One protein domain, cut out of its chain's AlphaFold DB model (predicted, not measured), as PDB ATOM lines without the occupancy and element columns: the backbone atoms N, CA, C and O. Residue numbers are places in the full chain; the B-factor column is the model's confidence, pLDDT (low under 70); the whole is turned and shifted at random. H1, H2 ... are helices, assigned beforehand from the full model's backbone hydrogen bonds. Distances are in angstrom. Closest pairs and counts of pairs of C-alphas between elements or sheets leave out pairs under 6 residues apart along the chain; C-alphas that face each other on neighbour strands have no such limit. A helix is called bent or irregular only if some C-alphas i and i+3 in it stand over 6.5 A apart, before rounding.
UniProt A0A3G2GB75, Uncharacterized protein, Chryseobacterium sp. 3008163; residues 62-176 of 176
ATOM      1  N   ASN A  62      97.692 252.369 265.586       94.88
ATOM      2  CA  ASN A  62      98.809 251.692 264.935       94.88
ATOM      3  C   ASN A  62     100.160 251.915 265.633       94.88
ATOM      4  O   ASN A  62     100.355 252.857 266.407       94.88
ATOM      5  N   LYS A  63     101.131 251.051 265.303       95.50
ATOM      6  CA  LYS A  63     102.460 251.023 265.938       95.50
ATOM      7  C   LYS A  63     103.259 252.309 265.705       95.50
ATOM      8  O   LYS A  63     104.027 252.709 266.574       95.50
ATOM      9  N   VAL A  64     103.076 252.968 264.559       96.94
ATOM     10  CA  VAL A  64     103.778 254.219 264.220       96.94
ATOM     11  C   VAL A  64     103.295 255.354 265.125       96.94
ATOM     12  O   VAL A  64     104.111 256.052 265.731       96.94
ATOM     13  N   LYS A  65     101.973 255.503 265.281       95.94
ATOM     14  CA  LYS A  65     101.366 256.468 266.209       95.94
ATOM     15  C   LYS A  65     101.753 256.162 267.656       95.94
ATOM     16  O   LYS A  65     102.116 257.092 268.374       95.94
ATOM     17  N   LEU A  66     101.748 254.886 268.057       96.50
ATOM     18  CA  LEU A  66     102.152 254.474 269.403       96.50
ATOM     19  C   LEU A  66     103.602 254.864 269.685       96.50
ATOM     20  O   LEU A  66     103.864 255.528 270.680       96.50
ATOM     21  N   LYS A  67     104.539 254.527 268.789       97.00
ATOM     22  CA  LYS A  67     105.957 254.885 268.939       97.00
ATOM     23  C   LYS A  67     106.141 256.397 269.080       97.00
ATOM     24  O   LYS A  67     106.911 256.846 269.924       97.00
ATOM     25  N   LYS A  68     105.410 257.187 268.287       96.81
ATOM     26  CA  LYS A  68     105.442 258.655 268.360       96.81
ATOM     27  C   LYS A  68     104.915 259.178 269.698       96.81
ATOM     28  O   LYS A  68     105.489 260.121 270.239       96.81
ATOM     29  N   TRP A  69     103.837 258.595 270.218       96.88
ATOM     30  CA  TRP A  69     103.286 258.952 271.524       96.88
ATOM     31  C   TRP A  69     104.234 258.564 272.662       96.88
ATOM     32  O   TRP A  69     104.596 259.432 273.447       96.88
ATOM     33  N   LEU A  70     104.734 257.322 272.676       96.94
ATOM     34  CA  LEU A  70     105.705 256.835 273.661       96.94
ATOM     35  C   LEU A  70     106.948 257.722 273.709       96.94
ATOM     36  O   LEU A  70     107.357 258.141 274.785       96.94
ATOM     37  N   PHE A  71     107.512 258.068 272.549       97.50
ATOM     38  CA  PHE A  71     108.680 258.940 272.483       97.50
ATOM     39  C   PHE A  71     108.406 260.322 273.084       97.50
ATOM     40  O   PHE A  71     109.219 260.825 273.849       97.50
ATOM     41  N   ARG A  72     107.256 260.936 272.777       96.50
ATOM     42  CA  ARG A  72     106.885 262.253 273.323       96.50
ATOM     43  C   ARG A  72     106.678 262.212 274.836       96.50
ATOM     44  O   ARG A  72     107.180 263.093 275.526       96.50
ATOM     45  N   THR A  73     105.969 261.201 275.339       95.75
ATOM     46  CA  THR A  73     105.721 261.025 276.776       95.75
ATOM     47  C   THR A  73     107.026 260.758 277.527       95.75
ATOM     48  O   THR A  73     107.288 261.398 278.542       95.75
ATOM     49  N   PHE A  74     107.885 259.886 276.993       96.69
ATOM     50  CA  PHE A  74     109.193 259.597 277.579       96.69
ATOM     51  C   PHE A  74     110.133 260.803 277.533       96.69
ATOM     52  O   PHE A  74     110.808 261.083 278.515       96.69
ATOM     53  N   LEU A  75     110.163 261.549 276.426       97.38
ATOM     54  CA  LEU A  75     110.991 262.747 276.312       97.38
ATOM     55  C   LEU A  75     110.581 263.797 277.350       97.38
ATOM     56  O   LEU A  75     111.443 264.366 278.011       97.38
ATOM     57  N   LEU A  76     109.275 264.017 277.529       96.06
ATOM     58  CA  LEU A  76     108.763 264.919 278.560       96.06
ATOM     59  C   LEU A  76     109.185 264.455 279.962       96.06
ATOM     60  O   LEU A  76     109.667 265.263 280.749       96.06
ATOM     61  N   TYR A  77     109.051 263.159 280.248       96.12
ATOM     62  CA  TYR A  77     109.511 262.565 281.501       96.12
ATOM     63  C   TYR A  77     111.014 262.786 281.727       96.12
ATOM     64  O   TYR A  77     111.409 263.302 282.769       96.12
ATOM     65  N   ALA A  78     111.848 262.461 280.737       96.12
ATOM     66  CA  ALA A  78     113.300 262.573 280.824       96.12
ATOM     67  C   ALA A  78     113.762 264.024 281.034       96.12
ATOM     68  O   ALA A  78     114.633 264.273 281.865       96.12
ATOM     69  N   ILE A  79     113.149 264.983 280.328       97.38
ATOM     70  CA  ILE A  79     113.441 266.412 280.496       97.38
ATOM     71  C   ILE A  79     113.160 266.845 281.937       97.38
ATOM     72  O   ILE A  79     114.016 267.462 282.564       97.38
ATOM     73  N   TRP A  80     111.996 266.497 282.489       95.62
ATOM     74  CA  TRP A  80     111.651 266.898 283.854       95.62
ATOM     75  C   TRP A  80     112.463 266.169 284.923       95.62
ATOM     76  O   TRP A  80     112.843 266.787 285.915       95.62
ATOM     77  N   MET A  81     112.799 264.896 284.712       95.38
ATOM     78  CA  MET A  81     113.738 264.185 285.581       95.38
ATOM     79  C   MET A  81     115.097 264.887 285.613       95.38
ATOM     80  O   MET A  81     115.658 265.070 286.689       95.38
ATOM     81  N   LEU A  82     115.601 265.339 284.461       95.75
ATOM     82  CA  LEU A  82     116.858 266.081 284.383       95.75
ATOM     83  C   LEU A  82     116.760 267.443 285.075       95.75
ATOM     84  O   LEU A  82     117.642 267.785 285.856       95.75
ATOM     85  N   ILE A  83     115.683 268.200 284.847       95.94
ATOM     86  CA  ILE A  83     115.454 269.490 285.519       95.94
ATOM     87  C   ILE A  83     115.452 269.315 287.044       95.94
ATOM     88  O   ILE A  83     116.014 270.140 287.762       95.94
ATOM     89  N   TYR A  84     114.864 268.227 287.544       93.25
ATOM     90  CA  TYR A  84     114.791 267.953 288.976       93.25
ATOM     91  C   TYR A  84     115.977 267.168 289.540       93.25
ATOM     92  O   TYR A  84     115.926 266.801 290.711       93.25
ATOM     93  N   ILE A  85     117.051 266.938 288.777       94.25
ATOM     94  CA  ILE A  85     118.170 266.080 289.203       94.25
ATOM     95  C   ILE A  85     118.746 266.470 290.566       94.25
ATOM     96  O   ILE A  85     118.985 265.602 291.401       94.25
ATOM     97  N   SER A  86     118.877 267.770 290.836       93.88
ATOM     98  CA  SER A  86     119.385 268.284 292.112       93.88
ATOM     99  C   SER A  86     118.533 267.886 293.318       93.88
ATOM    100  O   SER A  86     119.051 267.876 294.426       93.88
ATOM    101  N   TYR A  87     117.254 267.560 293.116       90.50
ATOM    102  CA  TYR A  87     116.325 267.202 294.187       90.50
ATOM    103  C   TYR A  87     116.259 265.701 294.477       90.50
ATOM    104  O   TYR A  87     115.818 265.321 295.558       90.50
ATOM    105  N   TRP A  88     116.655 264.840 293.533       91.50
ATOM    106  CA  TRP A  88     116.495 263.389 293.689       91.50
ATOM    107  C   TRP A  88     117.781 262.575 293.567       91.50
ATOM    108  O   TRP A  88     117.767 261.395 293.911       91.50
ATOM    109  N   LYS A  89     118.889 263.173 293.119       90.81
ATOM    110  CA  LYS A  89     120.178 262.477 292.963       90.81
ATOM    111  C   LYS A  89     120.719 261.870 294.265       90.81
ATOM    112  O   LYS A  89     121.417 260.868 294.204       90.81
ATOM    113  N   ASP A  90     120.386 262.461 295.412       89.56
ATOM    114  CA  ASP A  90     120.887 262.045 296.728       89.56
ATOM    115  C   ASP A  90     119.907 261.095 297.445       89.56
ATOM    116  O   ASP A  90     120.078 260.778 298.619       89.56
ATOM    117  N   ASN A  91     118.849 260.643 296.758       86.31
ATOM    118  CA  ASN A  91     117.888 259.694 297.310       86.31
ATOM    119  C   ASN A  91     118.516 258.293 297.414       86.31
ATOM    120  O   ASN A  91     119.083 257.795 296.441       86.31
ATOM    121  N   GLU A  92     118.341 257.625 298.557       84.62
ATOM    122  CA  GLU A  92     118.825 256.257 298.804       84.62
ATOM    123  C   GLU A  92     118.362 255.271 297.719       84.62
ATOM    124  O   GLU A  92     119.095 254.369 297.313       84.62
ATOM    125  N   GLN A  93     117.152 255.475 297.191       85.69
ATOM    126  CA  GLN A  93     116.546 254.638 296.157       85.69
ATOM    127  C   GLN A  93     116.604 255.300 294.773       85.69
ATOM    128  O   GLN A  93     115.583 255.470 294.094       85.69
ATOM    129  N   ILE A  94     117.807 255.681 294.333       88.19
ATOM    130  CA  ILE A  94     118.002 256.428 293.083       88.19
ATOM    131  C   ILE A  94     117.433 255.692 291.859       88.19
ATOM    132  O   ILE A  94     116.706 256.282 291.063       88.19
ATOM    133  N   TRP A  95     117.667 254.380 291.744       87.06
ATOM    134  CA  TRP A  95     117.199 253.576 290.610       87.06
ATOM    135  C   TRP A  95     115.678 253.505 290.535       87.06
ATOM    136  O   TRP A  95     115.099 253.668 289.462       87.06
ATOM    137  N   LEU A  96     115.018 253.328 291.681       85.94
ATOM    138  CA  LEU A  96     113.560 253.328 291.750       85.94
ATOM    139  C   LEU A  96     112.998 254.709 291.415       85.94
ATOM    140  O   LEU A  96     112.016 254.801 290.687       85.94
ATOM    141  N   THR A  97     113.655 255.779 291.861       87.94
ATOM    142  CA  THR A  97     113.250 257.152 291.532       87.94
ATOM    143  C   THR A  97     113.387 257.442 290.036       87.94
ATOM    144  O   THR A  97     112.519 258.082 289.450       87.94
ATOM    145  N   VAL A  98     114.429 256.920 289.385       88.69
ATOM    146  CA  VAL A  98     114.627 257.043 287.932       88.69
ATOM    147  C   VAL A  98     113.601 256.236 287.135       88.69
ATOM    148  O   VAL A  98     113.204 256.666 286.053       88.69
ATOM    149  N   ILE A  99     113.159 255.086 287.645       87.81
ATOM    150  CA  ILE A  99     112.190 254.221 286.957       87.81
ATOM    151  C   ILE A  99     110.752 254.688 287.183       87.81
ATOM    152  O   ILE A  99     109.953 254.633 286.258       87.81
ATOM    153  N   PHE A 100     110.408 255.130 288.389       85.94
ATOM    154  CA  PHE A 100     109.031 255.457 288.764       85.94
ATOM    155  C   PHE A 100     108.745 256.954 288.854       85.94
ATOM    156  O   PHE A 100     107.592 257.341 289.017       85.94
ATOM    157  N   GLY A 101     109.758 257.794 288.666       88.75
ATOM    158  CA  GLY A 101     109.621 259.238 288.623       88.75
ATOM    159  C   GLY A 101     109.702 259.896 289.989       88.75
ATOM    160  O   GLY A 101     109.221 259.390 291.002       88.75
ATOM    161  N   TYR A 102     110.292 261.086 290.002       88.75
ATOM    162  CA  TYR A 102     110.350 261.927 291.187       88.75
ATOM    163  C   TYR A 102     109.021 262.665 291.419       88.75
ATOM    164  O   TYR A 102     108.531 263.376 290.536       88.75
ATOM    165  N   HIS A 103     108.440 262.517 292.616       85.19
ATOM    166  CA  HIS A 103     107.152 263.108 293.007       85.19
ATOM    167  C   HIS A 103     106.094 262.981 291.900       85.19
ATOM    168  O   HIS A 103     105.817 261.877 291.453       85.19
ATOM    169  N   HIS A 104     105.507 264.090 291.439       83.81
ATOM    170  CA  HIS A 104     104.406 264.138 290.474       83.81
ATOM    171  C   HIS A 104     104.732 263.523 289.099       83.81
ATOM    172  O   HIS A 104     103.809 263.234 288.336       83.81
ATOM    173  N   LEU A 105     106.011 263.277 288.781       89.38
ATOM    174  CA  LEU A 105     106.424 262.630 287.532       89.38
ATOM    175  C   LEU A 105     105.998 261.163 287.438       89.38
ATOM    176  O   LEU A 105     105.964 260.621 286.329       89.38
ATOM    177  N   TRP A 106     105.590 260.558 288.558       90.44
ATOM    178  CA  TRP A 106     105.001 259.219 288.586       90.44
ATOM    179  C   TRP A 106     103.836 259.069 287.600       90.44
ATOM    180  O   TRP A 106     103.670 258.019 286.985       90.44
ATOM    181  N   TYR A 107     103.069 260.139 287.374       90.88
ATOM    182  CA  TYR A 107     101.971 260.147 286.414       90.88
ATOM    183  C   TYR A 107     102.455 259.933 284.969       90.88
ATOM    184  O   TYR A 107     101.838 259.186 284.210       90.88
ATOM    185  N   LEU A 108     103.567 260.555 284.559       93.12
ATOM    186  CA  LEU A 108     104.053 260.460 283.177       93.12
ATOM    187  C   LEU A 108     104.538 259.051 282.852       93.12
ATOM    188  O   LEU A 108     104.200 258.502 281.806       93.12
ATOM    189  N   ILE A 109     105.301 258.446 283.758       94.06
ATOM    190  CA  ILE A 109     105.793 257.085 283.553       94.06
ATOM    191  C   ILE A 109     104.700 256.037 283.804       94.06
ATOM    192  O   ILE A 109     104.609 255.041 283.086       94.06
ATOM    193  N   GLY A 110     103.795 256.310 284.748       93.44
ATOM    194  CA  GLY A 110     102.596 255.517 284.986       93.44
ATOM    195  C   GLY A 110     101.722 255.447 283.737       93.44
ATOM    196  O   GLY A 110     101.324 254.367 283.297       93.44
ATOM    197  N   THR A 111     101.501 256.594 283.095       94.88
ATOM    198  CA  THR A 111     100.771 256.631 281.831       94.88
ATOM    199  C   THR A 111     101.541 255.990 280.691       94.88
ATOM    200  O   THR A 111     100.957 255.225 279.933       94.88
ATOM    201  N   PHE A 112     102.852 256.188 280.596       95.62
ATOM    202  CA  PHE A 112     103.679 255.515 279.599       95.62
ATOM    203  C   PHE A 112     103.478 253.987 279.600       95.62
ATOM    204  O   PHE A 112     103.145 253.417 278.558       95.62
ATOM    205  N   PHE A 113     103.606 253.327 280.756       95.56
ATOM    206  CA  PHE A 113     103.438 251.872 280.853       95.56
ATOM    207  C   PHE A 113     101.981 251.421 280.702       95.56
ATOM    208  O   PHE A 113     101.720 250.450 279.987       95.56
ATOM    209  N   SER A 114     101.025 252.145 281.295       95.25
ATOM    210  CA  SER A 114      99.592 251.859 281.130       95.25
ATOM    211  C   SER A 114      99.181 251.894 279.653       95.25
ATOM    212  O   SER A 114      98.523 250.977 279.163       95.25
ATOM    213  N   GLY A 115      99.668 252.882 278.894       95.38
ATOM    214  CA  GLY A 115      99.377 253.016 277.468       95.38
ATOM    215  C   GLY A 115      99.927 251.867 276.628       95.38
ATOM    216  O   GLY A 115      99.262 251.420 275.694       95.38
ATOM    217  N   ILE A 116     101.102 251.327 276.969       96.06
ATOM    218  CA  ILE A 116     101.641 250.130 276.301       96.06
ATOM    219  C   ILE A 116     100.682 248.952 276.488       96.06
ATOM    220  O   ILE A 116     100.301 248.304 275.511       96.06
ATOM    221  N   ILE A 117     100.260 248.700 277.727       95.38
ATOM    222  CA  ILE A 117      99.369 247.584 278.063       95.38
ATOM    223  C   ILE A 117      98.011 247.762 277.394       95.38
ATOM    224  O   ILE A 117      97.530 246.850 276.720       95.38
ATOM    225  N   LEU A 118      97.424 248.953 277.509       95.12
ATOM    226  CA  LEU A 118      96.147 249.270 276.890       95.12
ATOM    227  C   LEU A 118      96.199 249.100 275.373       95.12
ATOM    228  O   LEU A 118      95.270 248.549 274.793       95.12
ATOM    229  N   TYR A 119      97.290 249.502 274.716       95.88
ATOM    230  CA  TYR A 119      97.440 249.303 273.277       95.88
ATOM    231  C   TYR A 119      97.394 247.821 272.892       95.88
ATOM    232  O   TYR A 119      96.759 247.476 271.896       95.88
ATOM    233  N   PHE A 120      98.033 246.931 273.657       94.94
ATOM    234  CA  PHE A 120      97.964 245.489 273.398       94.94
ATOM    235  C   PHE A 120      96.586 244.897 273.717       94.94
ATOM    236  O   PHE A 120      96.146 243.979 273.025       94.94
ATOM    237  N   LEU A 121      95.875 245.458 274.695       94.25
ATOM    238  CA  LEU A 121      94.531 245.029 275.083       94.25
ATOM    239  C   LEU A 121      93.397 245.740 274.322       94.25
ATOM    240  O   LEU A 121      92.234 245.412 274.530       94.25
ATOM    241  N   ARG A 122      93.693 246.672 273.406       90.19
ATOM    242  CA  ARG A 122      92.682 247.549 272.774       90.19
ATOM    243  C   ARG A 122      91.610 246.830 271.954       90.19
ATOM    244  O   ARG A 122      90.536 247.378 271.748       90.19
ATOM    245  N   ASN A 123      91.909 245.623 271.474       90.94
ATOM    246  CA  ASN A 123      90.979 244.805 270.690       90.94
ATOM    247  C   ASN A 123      90.148 243.849 271.564       90.94
ATOM    248  O   ASN A 123      89.360 243.068 271.039       90.94
ATOM    249  N   GLN A 124      90.354 243.864 272.883       94.19
ATOM    250  CA  GLN A 124      89.569 243.069 273.818       94.19
ATOM    251  C   GLN A 124      88.193 243.701 274.057       94.19
ATOM    252  O   GLN A 124      87.982 244.893 273.838       94.19
ATOM    253  N   ASN A 125      87.247 242.897 274.542       94.31
ATOM    254  CA  ASN A 125      85.908 243.374 274.881       94.31
ATOM    255  C   ASN A 125      85.976 244.465 275.969       94.31
ATOM    256  O   ASN A 125      86.632 244.279 276.994       94.31
ATOM    257  N   SER A 126      85.232 245.560 275.797       91.88
ATOM    258  CA  SER A 126      85.121 246.644 276.780       91.88
ATOM    259  C   SER A 126      84.734 246.144 278.175       91.88
ATOM    260  O   SER A 126      85.230 246.670 279.166       91.88
ATOM    261  N   ARG A 127      83.914 245.085 278.273       94.62
ATOM    262  CA  ARG A 127      83.585 244.457 279.566       94.62
ATOM    263  C   ARG A 127      84.827 243.918 280.275       94.62
ATOM    264  O   ARG A 127      84.974 244.138 281.471       94.62
ATOM    265  N   LEU A 128      85.721 243.248 279.544       94.25
ATOM    266  CA  LEU A 128      86.966 242.725 280.109       94.25
ATOM    267  C   LEU A 128      87.862 243.870 280.588       94.25
ATOM    268  O   LEU A 128      88.385 243.802 281.694       94.25
ATOM    269  N   LEU A 129      87.992 244.940 279.798       93.62
ATOM    270  CA  LEU A 129      88.791 246.110 280.179       93.62
ATOM    271  C   LEU A 129      88.264 246.779 281.455       93.62
ATOM    272  O   LEU A 129      89.061 247.108 282.324       93.62
ATOM    273  N   ILE A 130      86.942 246.923 281.599       94.12
ATOM    274  CA  ILE A 130      86.317 247.475 282.813       94.12
ATOM    275  C   ILE A 130      86.549 246.557 284.018       94.12
ATOM    276  O   ILE A 130      86.899 247.038 285.091       94.12
ATOM    277  N   VAL A 131      86.391 245.240 283.855       96.19
ATOM    278  CA  VAL A 131      86.648 244.276 284.939       96.19
ATOM    279  C   VAL A 131      88.110 244.332 285.382       96.19
ATOM    280  O   VAL A 131      88.375 244.367 286.579       96.19
ATOM    281  N   LEU A 132      89.054 244.400 284.438       95.19
ATOM    282  CA  LEU A 132      90.475 244.555 284.750       95.19
ATOM    283  C   LEU A 132      90.763 245.895 285.436       95.19
ATOM    284  O   LEU A 132      91.483 245.914 286.425       95.19
ATOM    285  N   ALA A 133      90.173 246.993 284.954       93.56
ATOM    286  CA  ALA A 133      90.302 248.325 285.545       93.56
ATOM    287  C   ALA A 133      89.887 248.337 287.020       93.56
ATOM    288  O   ALA A 133      90.666 248.697 287.899       93.56
ATOM    289  N   VAL A 134      88.656 247.893 287.284       95.00
ATOM    290  CA  VAL A 134      88.085 247.853 288.632       95.00
ATOM    291  C   VAL A 134      88.849 246.857 289.499       95.00
ATOM    292  O   VAL A 134      89.166 247.172 290.641       95.00
ATOM    293  N   GLY A 135      89.199 245.686 288.964       96.38
ATOM    294  CA  GLY A 135      89.972 244.674 289.678       96.38
ATOM    295  C   GLY A 135      91.342 245.187 290.119       96.38
ATOM    296  O   GLY A 135      91.676 245.101 291.297       96.38
ATOM    297  N   PHE A 136      92.115 245.779 289.208       95.50
ATOM    298  CA  PHE A 136      93.419 246.358 289.528       95.50
ATOM    299  C   PHE A 136      93.314 247.530 290.504       95.50
ATOM    300  O   PHE A 136      94.099 247.596 291.450       95.50
ATOM    301  N   PHE A 137      92.325 248.407 290.334       94.06
ATOM    302  CA  PHE A 137      92.089 249.500 291.271       94.06
ATOM    303  C   PHE A 137      91.766 248.989 292.681       94.06
ATOM    304  O   PHE A 137      92.373 249.436 293.651       94.06
ATOM    305  N   LEU A 138      90.856 248.018 292.809       95.56
ATOM    306  CA  LEU A 138      90.482 247.435 294.101       95.56
ATOM    307  C   LEU A 138      91.643 246.686 294.758       95.56
ATOM    308  O   LEU A 138      91.797 246.766 295.974       95.56
ATOM    309  N   LEU A 139      92.482 246.001 293.974       94.62
ATOM    310  CA  LEU A 139      93.696 245.362 294.484       94.62
ATOM    311  C   LEU A 139      94.679 246.397 295.039       94.62
ATOM    312  O   LEU A 139      95.117 246.262 296.180       94.62
ATOM    313  N   GLY A 140      94.983 247.455 294.281       93.12
ATOM    314  CA  GLY A 140      95.854 248.532 294.753       93.12
ATOM    315  C   GLY A 140      95.286 249.251 295.976       93.12
ATOM    316  O   GLY A 140      96.009 249.506 296.938       93.12
ATOM    317  N   TYR A 141      93.978 249.512 295.987       92.94
ATOM    318  CA  TYR A 141      93.287 250.080 297.142       92.94
ATOM    319  C   TYR A 141      93.380 249.165 298.370       92.94
ATOM    320  O   TYR A 141      93.700 249.640 299.457       92.94
ATOM    321  N   GLY A 142      93.167 247.858 298.204       92.94
ATOM    322  CA  GLY A 142      93.301 246.874 299.277       92.94
ATOM    323  C   GLY A 142      94.709 246.853 299.866       92.94
ATOM    324  O   GLY A 142      94.861 246.936 301.082       92.94
ATOM    325  N   VAL A 143      95.739 246.834 299.015       91.31
ATOM    326  CA  VAL A 143      97.145 246.949 299.437       91.31
ATOM    327  C   VAL A 143      97.371 248.231 300.242       91.31
ATOM    328  O   VAL A 143      97.940 248.175 301.329       91.31
ATOM    329  N   GLN A 144      96.893 249.373 299.740       91.62
ATOM    330  CA  GLN A 144      97.054 250.662 300.411       91.62
ATOM    331  C   GLN A 144      96.369 250.682 301.785       91.62
ATOM    332  O   GLN A 144      96.933 251.193 302.749       91.62
ATOM    333  N   VAL A 145      95.153 250.140 301.888       91.56
ATOM    334  CA  VAL A 145      94.415 250.067 303.156       91.56
ATOM    335  C   VAL A 145      95.132 249.155 304.148       91.56
ATOM    336  O   VAL A 145      95.290 249.539 305.302       91.56
ATOM    337  N   LEU A 146      95.608 247.987 303.712       90.75
ATOM    338  CA  LEU A 146      96.343 247.058 304.574       90.75
ATOM    339  C   LEU A 146      97.650 247.666 305.104       90.75
ATOM    340  O   LEU A 146      97.953 247.477 306.282       90.75
ATOM    341  N   GLY A 147      98.379 248.412 304.266       88.94
ATOM    342  CA  GLY A 147      99.570 249.160 304.678       88.94
ATOM    343  C   GLY A 147      99.240 250.267 305.681       88.94
ATOM    344  O   GLY A 147      99.816 250.308 306.764       88.94
ATOM    345  N   ASN A 148      98.239 251.102 305.385       89.38
ATOM    346  CA  ASN A 148      97.829 252.205 306.262       89.38
ATOM    347  C   ASN A 148      97.276 251.746 307.623       89.38
ATOM    348  O   ASN A 148      97.345 252.493 308.596       89.38
ATOM    349  N   LEU A 149      96.669 250.557 307.688       91.00
ATOM    350  CA  LEU A 149      96.171 249.966 308.932       91.00
ATOM    351  C   LEU A 149      97.268 249.257 309.737       91.00
ATOM    352  O   LEU A 149      96.975 248.768 310.826       91.00
ATOM    353  N   HIS A 150      98.494 249.167 309.210       86.94
ATOM    354  CA  HIS A 150      99.585 248.377 309.783       86.94
ATOM    355  C   HIS A 150      99.144 246.949 310.136       86.94
ATOM    356  O   HIS A 150      99.429 246.421 311.214       86.94
ATOM    357  N   TYR A 151      98.368 246.334 309.234       86.88
ATOM    358  CA  TYR A 151      97.763 245.023 309.482       86.88
ATOM    359  C   TYR A 151      98.828 243.927 309.637       86.88
ATOM    360  O   TYR A 151      98.675 243.001 310.436       86.88
ATOM    361  N   PHE A 152      99.923 244.041 308.884       85.62
ATOM    362  CA  PHE A 152     101.095 243.181 309.015       85.62
ATOM    363  C   PHE A 152     102.166 243.861 309.871       85.62
ATOM    364  O   PHE A 152     102.138 245.067 310.080       85.62
ATOM    365  N   LYS A 153     103.119 243.080 310.390       85.19
ATOM    366  CA  LYS A 153     104.222 243.581 311.226       85.19
ATOM    367  C   LYS A 153     105.558 243.478 310.493       85.19
ATOM    368  O   LYS A 153     105.723 242.624 309.619       85.19
ATOM    369  N   ASN A 154     106.527 244.275 310.942       83.38
ATOM    370  CA  ASN A 154     107.930 244.237 310.519       83.38
ATOM    371  C   ASN A 154     108.095 244.508 309.011       83.38
ATOM    372  O   ASN A 154     107.489 245.430 308.475       83.38
ATOM    373  N   GLU A 155     108.921 243.727 308.315       79.44
ATOM    374  CA  GLU A 155     109.277 243.964 306.910       79.44
ATOM    375  C   GLU A 155     108.062 243.993 305.972       79.44
ATOM    376  O   GLU A 155     108.003 244.818 305.063       79.44
ATOM    377  N   ASN A 156     107.045 243.167 306.242       78.75
ATOM    378  CA  ASN A 156     105.815 243.130 305.447       78.75
ATOM    379  C   ASN A 156     105.029 244.448 305.518       78.75
ATOM    380  O   ASN A 156     104.406 244.845 304.535       78.75
ATOM    381  N   ASP A 157     105.078 245.139 306.657       82.69
ATOM    382  CA  ASP A 157     104.447 246.449 306.822       82.69
ATOM    383  C   ASP A 157     105.167 247.526 306.003       82.69
ATOM    384  O   ASP A 157     104.537 248.311 305.295       82.69
ATOM    385  N   SER A 158     106.503 247.508 306.033       80.00
ATOM    386  CA  SER A 158     107.342 248.424 305.253       80.00
ATOM    387  C   SER A 158     107.109 248.264 303.746       80.00
ATOM    388  O   SER A 158     106.942 249.250 303.027       80.00
ATOM    389  N   VAL A 159     107.002 247.019 303.267       82.12
ATOM    390  CA  VAL A 159     106.720 246.721 301.854       82.12
ATOM    391  C   VAL A 159     105.337 247.222 301.435       82.12
ATOM    392  O   VAL A 159     105.206 247.835 300.377       82.12
ATOM    393  N   LEU A 160     104.303 247.005 302.252       81.94
ATOM    394  CA  LEU A 160     102.944 247.465 301.937       81.94
ATOM    395  C   LEU A 160     102.809 248.988 301.983       81.94
ATOM    396  O   LEU A 160     102.043 249.560 301.208       81.94
ATOM    397  N   ASN A 161     103.581 249.650 302.845       82.94
ATOM    398  CA  ASN A 161     103.641 251.107 302.920       82.94
ATOM    399  C   ASN A 161     104.536 251.739 301.842       82.94
ATOM    400  O   ASN A 161     104.517 252.960 301.659       82.94
ATOM    401  N   MET A 162     105.261 250.936 301.058       81.88
ATOM    402  CA  MET A 162     106.011 251.430 299.912       81.88
ATOM    403  C   MET A 162     105.042 251.963 298.851       81.88
ATOM    404  O   MET A 162     104.312 251.210 298.209       81.88
ATOM    405  N   TYR A 163     105.054 253.281 298.631       78.12
ATOM    406  CA  TYR A 163     104.075 253.953 297.765       78.12
ATOM    407  C   TYR A 163     103.991 253.361 296.346       78.12
ATOM    408  O   TYR A 163     102.917 253.338 295.750       78.12
ATOM    409  N   LEU A 164     105.110 252.852 295.823       81.19
ATOM    410  CA  LEU A 164     105.218 252.225 294.503       81.19
ATOM    411  C   LEU A 164     104.405 250.937 294.367       81.19
ATOM    412  O   LEU A 164     103.989 250.583 293.261       81.19
ATOM    413  N   LEU A 165     104.160 250.241 295.479       82.50
ATOM    414  CA  LEU A 165     103.454 248.968 295.470       82.50
ATOM    415  C   LEU A 165     101.997 249.155 295.044       82.50
ATOM    416  O   LEU A 165     101.489 248.371 294.251       82.50
ATOM    417  N   TYR A 166     101.345 250.218 295.524       82.69
ATOM    418  CA  TYR A 166      99.929 250.484 295.262       82.69
ATOM    419  C   TYR A 166      99.674 251.682 294.329       82.69
ATOM    420  O   TYR A 166      98.613 251.746 293.711       82.69
ATOM    421  N   ARG A 167     100.625 252.615 294.160       83.31
ATOM    422  CA  ARG A 167     100.527 253.737 293.205       83.31
ATOM    423  C   ARG A 167     101.422 253.517 291.995       83.31
ATOM    424  O   ARG A 167     102.493 254.105 291.877       83.31
ATOM    425  N   ASN A 168     100.957 252.676 291.078       89.00
ATOM    426  CA  ASN A 168     101.673 252.358 289.846       89.00
ATOM    427  C   ASN A 168     100.756 252.400 288.614       89.00
ATOM    428  O   ASN A 168      99.560 252.700 288.691       89.00
ATOM    429  N   PHE A 169     101.348 252.095 287.457       91.00
ATOM    430  CA  PHE A 169     100.673 252.136 286.165       91.00
ATOM    431  C   PHE A 169      99.464 251.198 286.060       91.00
ATOM    432  O   PHE A 169      98.549 251.522 285.312       91.00
ATOM    433  N   LEU A 170      99.436 250.071 286.785       90.94
ATOM    434  CA  LEU A 170      98.318 249.120 286.766       90.94
ATOM    435  C   LEU A 170      97.185 249.561 287.680       90.94
ATOM    436  O   LEU A 170      96.027 249.530 287.289       90.94
ATOM    437  N   PHE A 171      97.509 249.944 288.909       91.56
ATOM    438  CA  PHE A 171      96.482 250.140 289.929       91.56
ATOM    439  C   PHE A 171      95.840 251.524 289.888       91.56
ATOM    440  O   PHE A 171      94.728 251.691 290.382       91.56
ATOM    441  N   VAL A 172      96.522 252.513 289.301       88.81
ATOM    442  CA  VAL A 172      96.024 253.895 289.257       88.81
ATOM    443  C   VAL A 172      95.876 254.426 287.837       88.81
ATOM    444  O   VAL A 172      94.932 255.160 287.572       88.81
ATOM    445  N   CYS A 173      96.790 254.089 286.921       91.44
ATOM    446  CA  CYS A 173      96.760 254.645 285.564       91.44
ATOM    447  C   CYS A 173      96.075 253.754 284.525       91.44
ATOM    448  O   CYS A 173      95.848 254.232 283.419       91.44
ATOM    449  N   PHE A 174      95.816 252.476 284.797       91.12
ATOM    450  CA  PHE A 174      95.161 251.576 283.848       91.12
ATOM    451  C   PHE A 174      93.651 251.583 284.075       91.12
ATOM    452  O   PHE A 174      93.222 251.521 285.227       91.12
ATOM    453  N   PRO A 175      92.823 251.595 283.013       79.00
ATOM    454  CA  PRO A 175      93.111 251.628 281.572       79.00
ATOM    455  C   PRO A 175      93.138 253.063 281.011       79.00
ATOM    456  O   PRO A 175      92.874 253.254 279.827       79.00
ATOM    457  N   PHE A 176      93.475 254.030 281.871       68.88
ATOM    458  CA  PHE A 176      93.223 255.476 281.828       68.88
ATOM    459  C   PHE A 176      91.833 255.894 282.287       68.88
ATOM    460  O   PHE A 176      90.896 255.899 281.459       68.88
TER     461      PHE A 176
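Overview. This is residues 62 to 176 of the 176 residues of an uncharacterized protein of Chryseobacterium sp. 3008163 (UniProt A0A3G2GB75). Three long helices, H1, H4 and H5, make a flat zigzag: H1 and H4 run side by side in opposite ways, and H5 opens away from H4 as a V. H7 and the last residues, 167 to 176, lie inside that V, H6 sits at its wide end, and short H2 and H3 turn the chain from H1 to H4. The printed part has 115 residues with seven named helices, H1 to H7 in order, and no named strand; the class is all helix. It is only just loose, close to compact, with a radius of gyration of the C-alphas of 16.1 A, and flat, spanning 47 by 41 by 16 A.

Arrangement. Look first at the longest helix, H5, residues 126 to 148. With residues 140 to 144 alone it touches H7, residues 163 to 166; the closest C-alphas, of Gly 140 and Tyr 166, are 4.5 A apart. With residues 143 to 148 alone it touches H6, residues 155 to 161, at a steep tilt of 57 degrees; the closest C-alphas are those of Gly 147 and Leu 160, 4.7 A apart. H4, residues 103 to 121, is close to H5 but not clearly touching, with the closest C-alphas, of Leu 121 and Leu 129, 7.8 A apart; they run opposite ways at a shallow tilt of 33 degrees, only just short of steep. H1, residues 63 to 83, touches H4 at a shallow tilt of 12 degrees, opposite ways, and the closest C-alphas, of Tyr 77 and Leu 108, are 6.1 A apart. H3, residues 94 to 100, and H4 touch only at the corner, the closest C-alphas being those of Phe 100 and Trp 106 at 5.5 A. H2, residues 85 to 88, and H1 meet only through their link. H1 and H5 are apart. In H1, H3, H5 and H6 every O i to N i+4 pair is within hydrogen-bond range, in H4 13 of 15 are, and H2 and H7 are too short for such a pair.

Along the chain. Find C-alpha 126 at (85.121, 246.644, 276.780); from there H5 runs 32.6 A to C-alpha 148 at (97.829, 252.205, 306.262). H1 begins at C-alpha 63, (102.460, 251.023, 265.938), and is 29.9 A long. H4 measures 28.4 A; it is neither bent nor irregular, but only just: C-alphas 103 and 106 are 6.3 A apart.

Size, cuts and confidence. The two C-alphas farthest apart, those of Val 64 and Lys 153, are 48.2 A apart. The printed part has no cut, and no link is long. Residues 123 to 128, of which 126 to 128 belong to H5, stand free. Mean pLDDT of the printed part is 90.9; residue 176, the chain's last, is under 70.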